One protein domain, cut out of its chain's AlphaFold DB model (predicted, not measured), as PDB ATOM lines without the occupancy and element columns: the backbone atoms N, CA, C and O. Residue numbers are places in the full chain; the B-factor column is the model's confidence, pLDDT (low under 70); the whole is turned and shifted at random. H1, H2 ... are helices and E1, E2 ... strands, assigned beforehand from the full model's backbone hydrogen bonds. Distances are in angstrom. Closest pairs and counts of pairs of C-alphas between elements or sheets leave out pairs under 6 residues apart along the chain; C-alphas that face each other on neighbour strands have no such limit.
ATOM      1  N   ILE A 231     128.828 165.042 139.138       58.50
ATOM      2  CA  ILE A 231     129.158 164.121 138.057       58.50
ATOM      3  C   ILE A 231     130.641 164.318 137.739       58.50
ATOM      4  O   ILE A 231     131.037 165.388 137.266       58.50
ATOM      5  N   GLY A 232     131.460 163.298 137.993       59.59
ATOM      6  CA  GLY A 232     132.875 163.322 137.628       59.59
ATOM      7  C   GLY A 232     133.059 163.449 136.111       59.59
ATOM      8  O   GLY A 232     132.210 163.023 135.329       59.59
ATOM      9  N   ALA A 233     134.190 164.010 135.671       61.03
ATOM     10  CA  ALA A 233     134.496 164.183 134.245       61.03
ATOM     11  C   ALA A 233     134.406 162.865 133.444       61.03
ATOM     12  O   ALA A 233     133.978 162.866 132.290       61.03
ATOM     13  N   LYS A 234     134.738 161.737 134.086       60.53
ATOM     14  CA  LYS A 234     134.658 160.388 133.512       60.53
ATOM     15  C   LYS A 234     133.216 159.949 133.230       60.53
ATOM     16  O   LYS A 234     132.928 159.495 132.129       60.53
ATOM     17  N   ASP A 235     132.310 160.167 134.180       63.78
ATOM     18  CA  ASP A 235     130.900 159.794 134.028       63.78
ATOM     19  C   ASP A 235     130.228 160.641 132.940       63.78
ATOM     20  O   ASP A 235     129.461 160.116 132.138       63.78
ATOM     21  N   ARG A 236     130.565 161.938 132.829       65.19
ATOM     22  CA  ARG A 236     130.070 162.786 131.727       65.19
ATOM     23  C   ARG A 236     130.494 162.262 130.354       65.19
ATOM     24  O   ARG A 236     129.661 162.231 129.454       65.19
ATOM     25  N   ALA A 237     131.753 161.857 130.194       65.31
ATOM     26  CA  ALA A 237     132.265 161.347 128.921       65.31
ATOM     27  C   ALA A 237     131.627 159.999 128.539       65.31
ATOM     28  O   ALA A 237     131.232 159.805 127.392       65.31
ATOM     29  N   GLU A 238     131.461 159.083 129.499       64.81
ATOM     30  CA  GLU A 238     130.811 157.786 129.260       64.81
ATOM     31  C   GLU A 238     129.311 157.930 128.961       64.81
ATOM     32  O   GLU A 238     128.764 157.175 128.159       64.81
ATOM     33  N   ILE A 239     128.651 158.933 129.545       62.94
ATOM     34  CA  ILE A 239     127.254 159.265 129.255       62.94
ATOM     35  C   ILE A 239     127.105 159.912 127.879       62.94
ATOM     36  O   ILE A 239     126.186 159.558 127.153       62.94
ATOM     37  N   GLN A 240     128.005 160.819 127.488       63.34
ATOM     38  CA  GLN A 240     128.019 161.387 126.134       63.34
ATOM     39  C   GLN A 240     128.273 160.317 125.067       63.34
ATOM     40  O   GLN A 240     127.732 160.400 123.970       63.34
ATOM     41  N   ALA A 241     129.062 159.295 125.401       63.78
ATOM     42  CA  ALA A 241     129.267 158.126 124.553       63.78
ATOM     43  C   ALA A 241     128.092 157.125 124.593       63.78
ATOM     44  O   ALA A 241     128.034 156.216 123.764       63.78
ATOM     45  N   SER A 242     127.168 157.259 125.550       62.88
ATOM     46  CA  SER A 242     125.988 156.408 125.707       62.88
ATOM     47  C   SER A 242     124.769 157.090 125.081       62.88
ATOM     48  O   SER A 242     124.110 157.912 125.708       62.88
ATOM     49  N   ASP A 243     124.421 156.703 123.855       58.38
ATOM     50  CA  ASP A 243     123.249 157.207 123.113       58.38
ATOM     51  C   ASP A 243     121.905 156.639 123.635       58.38
ATOM     52  O   ASP A 243     120.973 156.341 122.892       58.38
ATOM     53  N   GLY A 244     121.816 156.365 124.940       68.69
ATOM     54  CA  GLY A 244     120.755 155.550 125.520       68.69
ATOM     55  C   GLY A 244     120.156 156.108 126.811       68.69
ATOM     56  O   GLY A 244     120.779 156.897 127.523       68.69
ATOM     57  N   PRO A 245     118.952 155.637 127.190       73.38
ATOM     58  CA  PRO A 245     118.252 156.066 128.408       73.38
ATOM     59  C   PRO A 245     119.075 155.829 129.683       73.38
ATOM     60  O   PRO A 245     118.953 156.577 130.653       73.38
ATOM     61  N   SER A 246     119.931 154.803 129.678       73.62
ATOM     62  CA  SER A 246     120.806 154.447 130.796       73.62
ATOM     63  C   SER A 246     121.747 155.589 131.178       73.62
ATOM     64  O   SER A 246     121.925 155.849 132.366       73.62
ATOM     65  N   GLY A 247     122.293 156.313 130.192       73.69
ATOM     66  CA  GLY A 247     123.184 157.446 130.435       73.69
ATOM     67  C   GLY A 247     122.494 158.545 131.241       73.69
ATOM     68  O   GLY A 247     122.999 158.971 132.277       73.69
ATOM     69  N   ALA A 248     121.283 158.941 130.846       76.06
ATOM     70  CA  ALA A 248     120.550 159.983 131.561       76.06
ATOM     71  C   ALA A 248     120.054 159.566 132.946       76.06
ATOM     72  O   ALA A 248     120.041 160.399 133.853       76.06
ATOM     73  N   VAL A 249     119.683 158.297 133.149       80.19
ATOM     74  CA  VAL A 249     119.374 157.800 134.501       80.19
ATOM     75  C   VAL A 249     120.594 157.957 135.409       80.19
ATOM     76  O   VAL A 249     120.462 158.427 136.536       80.19
ATOM     77  N   LEU A 250     121.792 157.650 134.910       76.75
ATOM     78  CA  LEU A 250     123.025 157.794 135.683       76.75
ATOM     79  C   LEU A 250     123.385 159.252 135.962       76.75
ATOM     80  O   LEU A 250     123.811 159.557 137.076       76.75
ATOM     81  N   MET A 251     123.131 160.165 135.019       76.38
ATOM     82  CA  MET A 251     123.268 161.606 135.275       76.38
ATOM     83  C   MET A 251     122.361 162.067 136.405       76.38
ATOM     84  O   MET A 251     122.800 162.810 137.278       76.38
ATOM     85  N   LEU A 252     121.097 161.635 136.383       81.81
ATOM     86  CA  LEU A 252     120.128 161.997 137.409       81.81
ATOM     87  C   LEU A 252     120.582 161.480 138.775       81.81
ATOM     88  O   LEU A 252     120.625 162.257 139.725       81.81
ATOM     89  N   LEU A 253     120.979 160.208 138.859       81.25
ATOM     90  CA  LEU A 253     121.482 159.621 140.101       81.25
ATOM     91  C   LEU A 253     122.689 160.396 140.632       81.25
ATOM     92  O   LEU A 253     122.686 160.823 141.782       81.25
ATOM     93  N   SER A 254     123.681 160.659 139.783       76.69
ATOM     94  CA  SER A 254     124.871 161.405 140.185       76.69
ATOM     95  C   SER A 254     124.545 162.844 140.610       76.69
ATOM     96  O   SER A 254     125.012 163.290 141.658       76.69
ATOM     97  N   TYR A 255     123.674 163.555 139.886       79.06
ATOM     98  CA  TYR A 255     123.237 164.905 140.256       79.06
ATOM     99  C   TYR A 255     122.561 164.955 141.631       79.06
ATOM    100  O   TYR A 255     122.845 165.852 142.425       79.06
ATOM    101  N   PHE A 256     121.705 163.976 141.933       83.94
ATOM    102  CA  PHE A 256     121.062 163.850 143.241       83.94
ATOM    103  C   PHE A 256     121.957 163.200 144.306       83.94
ATOM    104  O   PHE A 256     121.532 163.075 145.451       83.94
ATOM    105  N   LYS A 257     123.208 162.854 143.963       81.31
ATOM    106  CA  LYS A 257     124.167 162.152 144.832       81.31
ATOM    107  C   LYS A 257     123.636 160.799 145.325       81.31
ATOM    108  O   LYS A 257     123.963 160.354 146.423       81.31
ATOM    109  N   GLU A 258     122.820 160.151 144.501       83.69
ATOM    110  CA  GLU A 258     122.281 158.819 144.738       83.69
ATOM    111  C   GLU A 258     123.301 157.749 144.350       83.69
ATOM    112  O   GLU A 258     123.979 157.833 143.321       83.69
ATOM    113  N   ASN A 259     123.393 156.704 145.169       80.94
ATOM    114  CA  ASN A 259     124.296 155.598 144.893       80.94
ATOM    115  C   ASN A 259     123.692 154.667 143.828       80.94
ATOM    116  O   ASN A 259     122.782 153.886 144.115       80.94
ATOM    117  N   HIS A 260     124.248 154.702 142.616       78.12
ATOM    118  CA  HIS A 260     123.794 153.869 141.506       78.12
ATOM    119  C   HIS A 260     123.927 152.361 141.775       78.12
ATOM    120  O   HIS A 260     123.155 151.597 141.202       78.12
ATOM    121  N   THR A 261     124.815 151.915 142.674       78.69
ATOM    122  CA  THR A 261     124.961 150.486 143.016       78.69
ATOM    123  C   THR A 261     123.780 149.929 143.807       78.69
ATOM    124  O   THR A 261     123.615 148.717 143.879       78.69
ATOM    125  N   LYS A 262     122.930 150.798 144.376       82.50
ATOM    126  CA  LYS A 262     121.653 150.399 144.990       82.50
ATOM    127  C   LYS A 262     120.535 150.204 143.966       82.50
ATOM    128  O   LYS A 262     119.515 149.607 144.283       82.50
ATOM    129  N   MET A 263     120.693 150.759 142.764       83.31
ATOM    130  CA  MET A 263     119.700 150.673 141.693       83.31
ATOM    131  C   MET A 263     120.112 149.661 140.625       83.31
ATOM    132  O   MET A 263     119.246 148.992 140.071       83.31
ATOM    133  N   PHE A 264     121.409 149.529 140.347       85.25
ATOM    134  CA  PHE A 264     121.956 148.622 139.346       85.25
ATOM    135  C   PHE A 264     122.888 147.605 139.999       85.25
ATOM    136  O   PHE A 264     123.950 147.964 140.505       85.25
ATOM    137  N   HIS A 265     122.514 146.330 139.920       86.75
ATOM    138  CA  HIS A 265     123.336 145.216 140.381       86.75
ATOM    139  C   HIS A 265     123.933 144.511 139.173       86.75
ATOM    140  O   HIS A 265     123.213 143.945 138.349       86.75
ATOM    141  N   ILE A 266     125.253 144.597 139.048       85.44
ATOM    142  CA  ILE A 266     125.981 144.006 137.933       85.44
ATOM    143  C   ILE A 266     126.270 142.542 138.262       85.44
ATOM    144  O   ILE A 266     126.844 142.242 139.306       85.44
ATOM    145  N   VAL A 267     125.878 141.653 137.357       87.19
ATOM    146  CA  VAL A 267     126.130 140.209 137.428       87.19
ATOM    147  C   VAL A 267     126.913 139.764 136.199       87.19
ATOM    148  O   VAL A 267     127.005 140.500 135.209       87.19
ATOM    149  N   ASP A 268     127.465 138.551 136.240       84.62
ATOM    150  CA  ASP A 268     128.174 138.004 135.085       84.62
ATOM    151  C   ASP A 268     127.284 138.003 133.828       84.62
ATOM    152  O   ASP A 268     126.059 137.882 133.888       84.62
ATOM    153  N   LYS A 269     127.902 138.157 132.653       83.38
ATOM    154  CA  LYS A 269     127.180 138.197 131.373       83.38
ATOM    155  C   LYS A 269     126.371 136.918 131.114       83.38
ATOM    156  O   LYS A 269     125.373 136.982 130.399       83.38
ATOM    157  N   THR A 270     126.824 135.787 131.644       83.12
ATOM    158  CA  THR A 270     126.188 134.472 131.501       83.12
ATOM    159  C   THR A 270     125.155 134.171 132.584       83.12
ATOM    160  O   THR A 270     124.427 133.195 132.441       83.12
ATOM    161  N   CYS A 271     125.034 135.037 133.597       82.88
ATOM    162  CA  CYS A 271     124.124 134.851 134.720       82.88
ATOM    163  C   CYS A 271     122.664 134.767 134.255       82.88
ATOM    164  O   CYS A 271     122.163 135.660 133.553       82.88
ATOM    165  N   ILE A 272     121.979 133.699 134.664       81.69
ATOM    166  CA  ILE A 272     120.537 133.528 134.457       81.69
ATOM    167  C   ILE A 272     119.741 134.024 135.670       81.69
ATOM    168  O   ILE A 272     120.274 134.194 136.760       81.69
ATOM    169  N   ALA A 273     118.440 134.266 135.485       77.19
ATOM    170  CA  ALA A 273     117.589 134.867 136.519       77.19
ATOM    171  C   ALA A 273     117.583 134.087 137.850       77.19
ATOM    172  O   ALA A 273     117.500 134.712 138.902       77.19
ATOM    173  N   ASP A 274     117.703 132.760 137.790       78.69
ATOM    174  CA  ASP A 274     117.657 131.879 138.963       78.69
ATOM    175  C   ASP A 274     118.990 131.834 139.737       78.69
ATOM    176  O   ASP A 274     119.023 131.396 140.881       78.69
ATOM    177  N   GLU A 275     120.088 132.309 139.139       82.12
ATOM    178  CA  GLU A 275     121.417 132.380 139.770       82.12
ATOM    179  C   GLU A 275     121.642 133.690 140.536       82.12
ATOM    180  O   GLU A 275     122.662 133.865 141.203       82.12
ATOM    181  N   VAL A 276     120.717 134.645 140.424       83.56
ATOM    182  CA  VAL A 276     120.834 135.928 141.115       83.56
ATOM    183  C   VAL A 276     120.541 135.716 142.599       83.56
ATOM    184  O   VAL A 276     119.398 135.467 142.972       83.56
ATOM    185  N   GLY A 277     121.565 135.871 143.443       81.19
ATOM    186  CA  GLY A 277     121.438 135.839 144.904       81.19
ATOM    187  C   GLY A 277     120.511 136.941 145.417       81.19
ATOM    188  O   GLY A 277     120.914 138.096 145.585       81.19
ATOM    189  N   THR A 278     119.238 136.597 145.622       81.25
ATOM    190  CA  THR A 278     118.185 137.540 146.032       81.25
ATOM    191  C   THR A 278     118.380 138.083 147.449       81.25
ATOM    192  O   THR A 278     117.924 139.181 147.752       81.25
ATOM    193  N   GLU A 279     119.119 137.361 148.290       83.00
ATOM    194  CA  GLU A 279     119.480 137.722 149.662       83.00
ATOM    195  C   GLU A 279     120.329 138.996 149.760       83.00
ATOM    196  O   GLU A 279     120.336 139.665 150.795       83.00
ATOM    197  N   HIS A 280     121.030 139.353 148.683       79.00
ATOM    198  CA  HIS A 280     121.871 140.546 148.611       79.00
ATOM    199  C   HIS A 280     121.196 141.719 147.891       79.00
ATOM    200  O   HIS A 280     121.790 142.796 147.772       79.00
ATOM    201  N   LEU A 281     119.965 141.532 147.403       83.81
ATOM    202  CA  LEU A 281     119.219 142.582 146.723       83.81
ATOM    203  C   LEU A 281     118.538 143.515 147.733       83.81
ATOM    204  O   LEU A 281     118.091 143.084 148.798       83.81
ATOM    205  N   PRO A 282     118.440 144.817 147.418       84.25
ATOM    206  CA  PRO A 282     117.738 145.753 148.271       84.25
ATOM    207  C   PRO A 282     116.234 145.432 148.307       84.25
ATOM    208  O   PRO A 282     115.676 144.925 147.335       84.25
ATOM    209  N   PRO A 283     115.534 145.822 149.387       81.44
ATOM    210  CA  PRO A 283     114.079 145.681 149.471       81.44
ATOM    211  C   PRO A 283     113.332 146.619 148.504       81.44
ATOM    212  O   PRO A 283     112.120 146.517 148.335       81.44
ATOM    213  N   THR A 284     114.037 147.573 147.890       81.75
ATOM    214  CA  THR A 284     113.506 148.490 146.881       81.75
ATOM    215  C   THR A 284     113.731 147.944 145.471       81.75
ATOM    216  O   THR A 284     114.752 147.300 145.245       81.75
ATOM    217  N   PRO A 285     112.862 148.263 144.492       85.19
ATOM    218  CA  PRO A 285     113.059 147.841 143.108       85.19
ATOM    219  C   PRO A 285     114.454 148.193 142.578       85.19
ATOM    220  O   PRO A 285     114.867 149.353 142.619       85.19
ATOM    221  N   CYS A 286     115.151 147.192 142.046       87.12
ATOM    222  CA  CYS A 286     116.471 147.329 141.446       87.12
ATOM    223  C   CYS A 286     116.529 146.638 140.077       87.12
ATOM    224  O   CYS A 286     115.670 145.832 139.717       87.12
ATOM    225  N   ILE A 287     117.556 146.956 139.299       86.62
ATOM    226  CA  ILE A 287     117.781 146.445 137.950       86.62
ATOM    227  C   ILE A 287     119.012 145.544 137.974       86.62
ATOM    228  O   ILE A 287     120.110 145.986 138.311       86.62
ATOM    229  N   ILE A 288     118.835 144.289 137.566       87.50
ATOM    230  CA  ILE A 288     119.947 143.364 137.341       87.50
ATOM    231  C   ILE A 288     120.530 143.606 135.948       87.50
ATOM    232  O   ILE A 288     119.813 143.566 134.941       87.50
ATOM    233  N   VAL A 289     121.835 143.855 135.891       85.12
ATOM    234  CA  VAL A 289     122.576 144.177 134.672       85.12
ATOM    235  C   VAL A 289     123.596 143.079 134.399       85.12
ATOM    236  O   VAL A 289     124.618 142.989 135.068       85.12
ATOM    237  N   CYS A 290     123.342 142.257 133.384       84.19
ATOM    238  CA  CYS A 290     124.279 141.219 132.956       84.19
ATOM    239  C   CYS A 290     125.418 141.843 132.135       84.19
ATOM    240  O   CYS A 290     125.175 142.398 131.058       84.19
ATOM    241  N   GLY A 291     126.662 141.732 132.602       81.25
ATOM    242  CA  GLY A 291     127.842 142.194 131.872       81.25
ATOM    243  C   GLY A 291     128.847 142.950 132.734       81.25
ATOM    244  O   GLY A 291     128.912 142.779 133.939       81.25
TER     245      GLY A 291
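Overview. This is residues 231 to 291 of the 334 residues of an uncharacterized protein of Triplophysa tibetana (UniProt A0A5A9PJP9). A ribbon of two parallel strands, E1 and E2, lies between a helical hairpin, H1 and H2, at one end and the wide loop of residues 268 to 286 at the other. The 61 printed residues run H1, H2, E1, E2, a mixed class with under half of the residues in named elements. The whole is only just loose, close to compact, with a radius of gyration of the C-alphas of 13.0 A and spans of 35 by 24 by 16 A.

Arrangement. E1, residues 264 to 267, and E2, residues 287 to 290, are parallel at 30 degrees; N 265 and O 287 are 2.9 A apart, within hydrogen-bond range. H2, residues 245 to 255, is apart from E2. H1, residues 233 to 240, touches H2 in a helical hairpin, at a shallow tilt of 29 degrees, opposite ways; the closest C-alphas, of Ile 239 and Gly 247, are 4.6 A apart. In H1 and H2 every O i to N i+4 pair is within hydrogen-bond range.

Along the chain. H1 begins at C-alpha 233 (134.496, 164.183, 134.245) and spans 10.7 A, H2 15.6 A, E1 9.6 A; E2, 9.7 A, ends at C-alpha 290 (124.279, 141.219, 132.956).

Size, cuts and confidence. The farthest C-alphas, of Ala 233 and Asp 274, are 36.7 A apart. The printed part has no cut; the link from E1 to E2 is long. Residues 231 to 244 have pLDDT under 70.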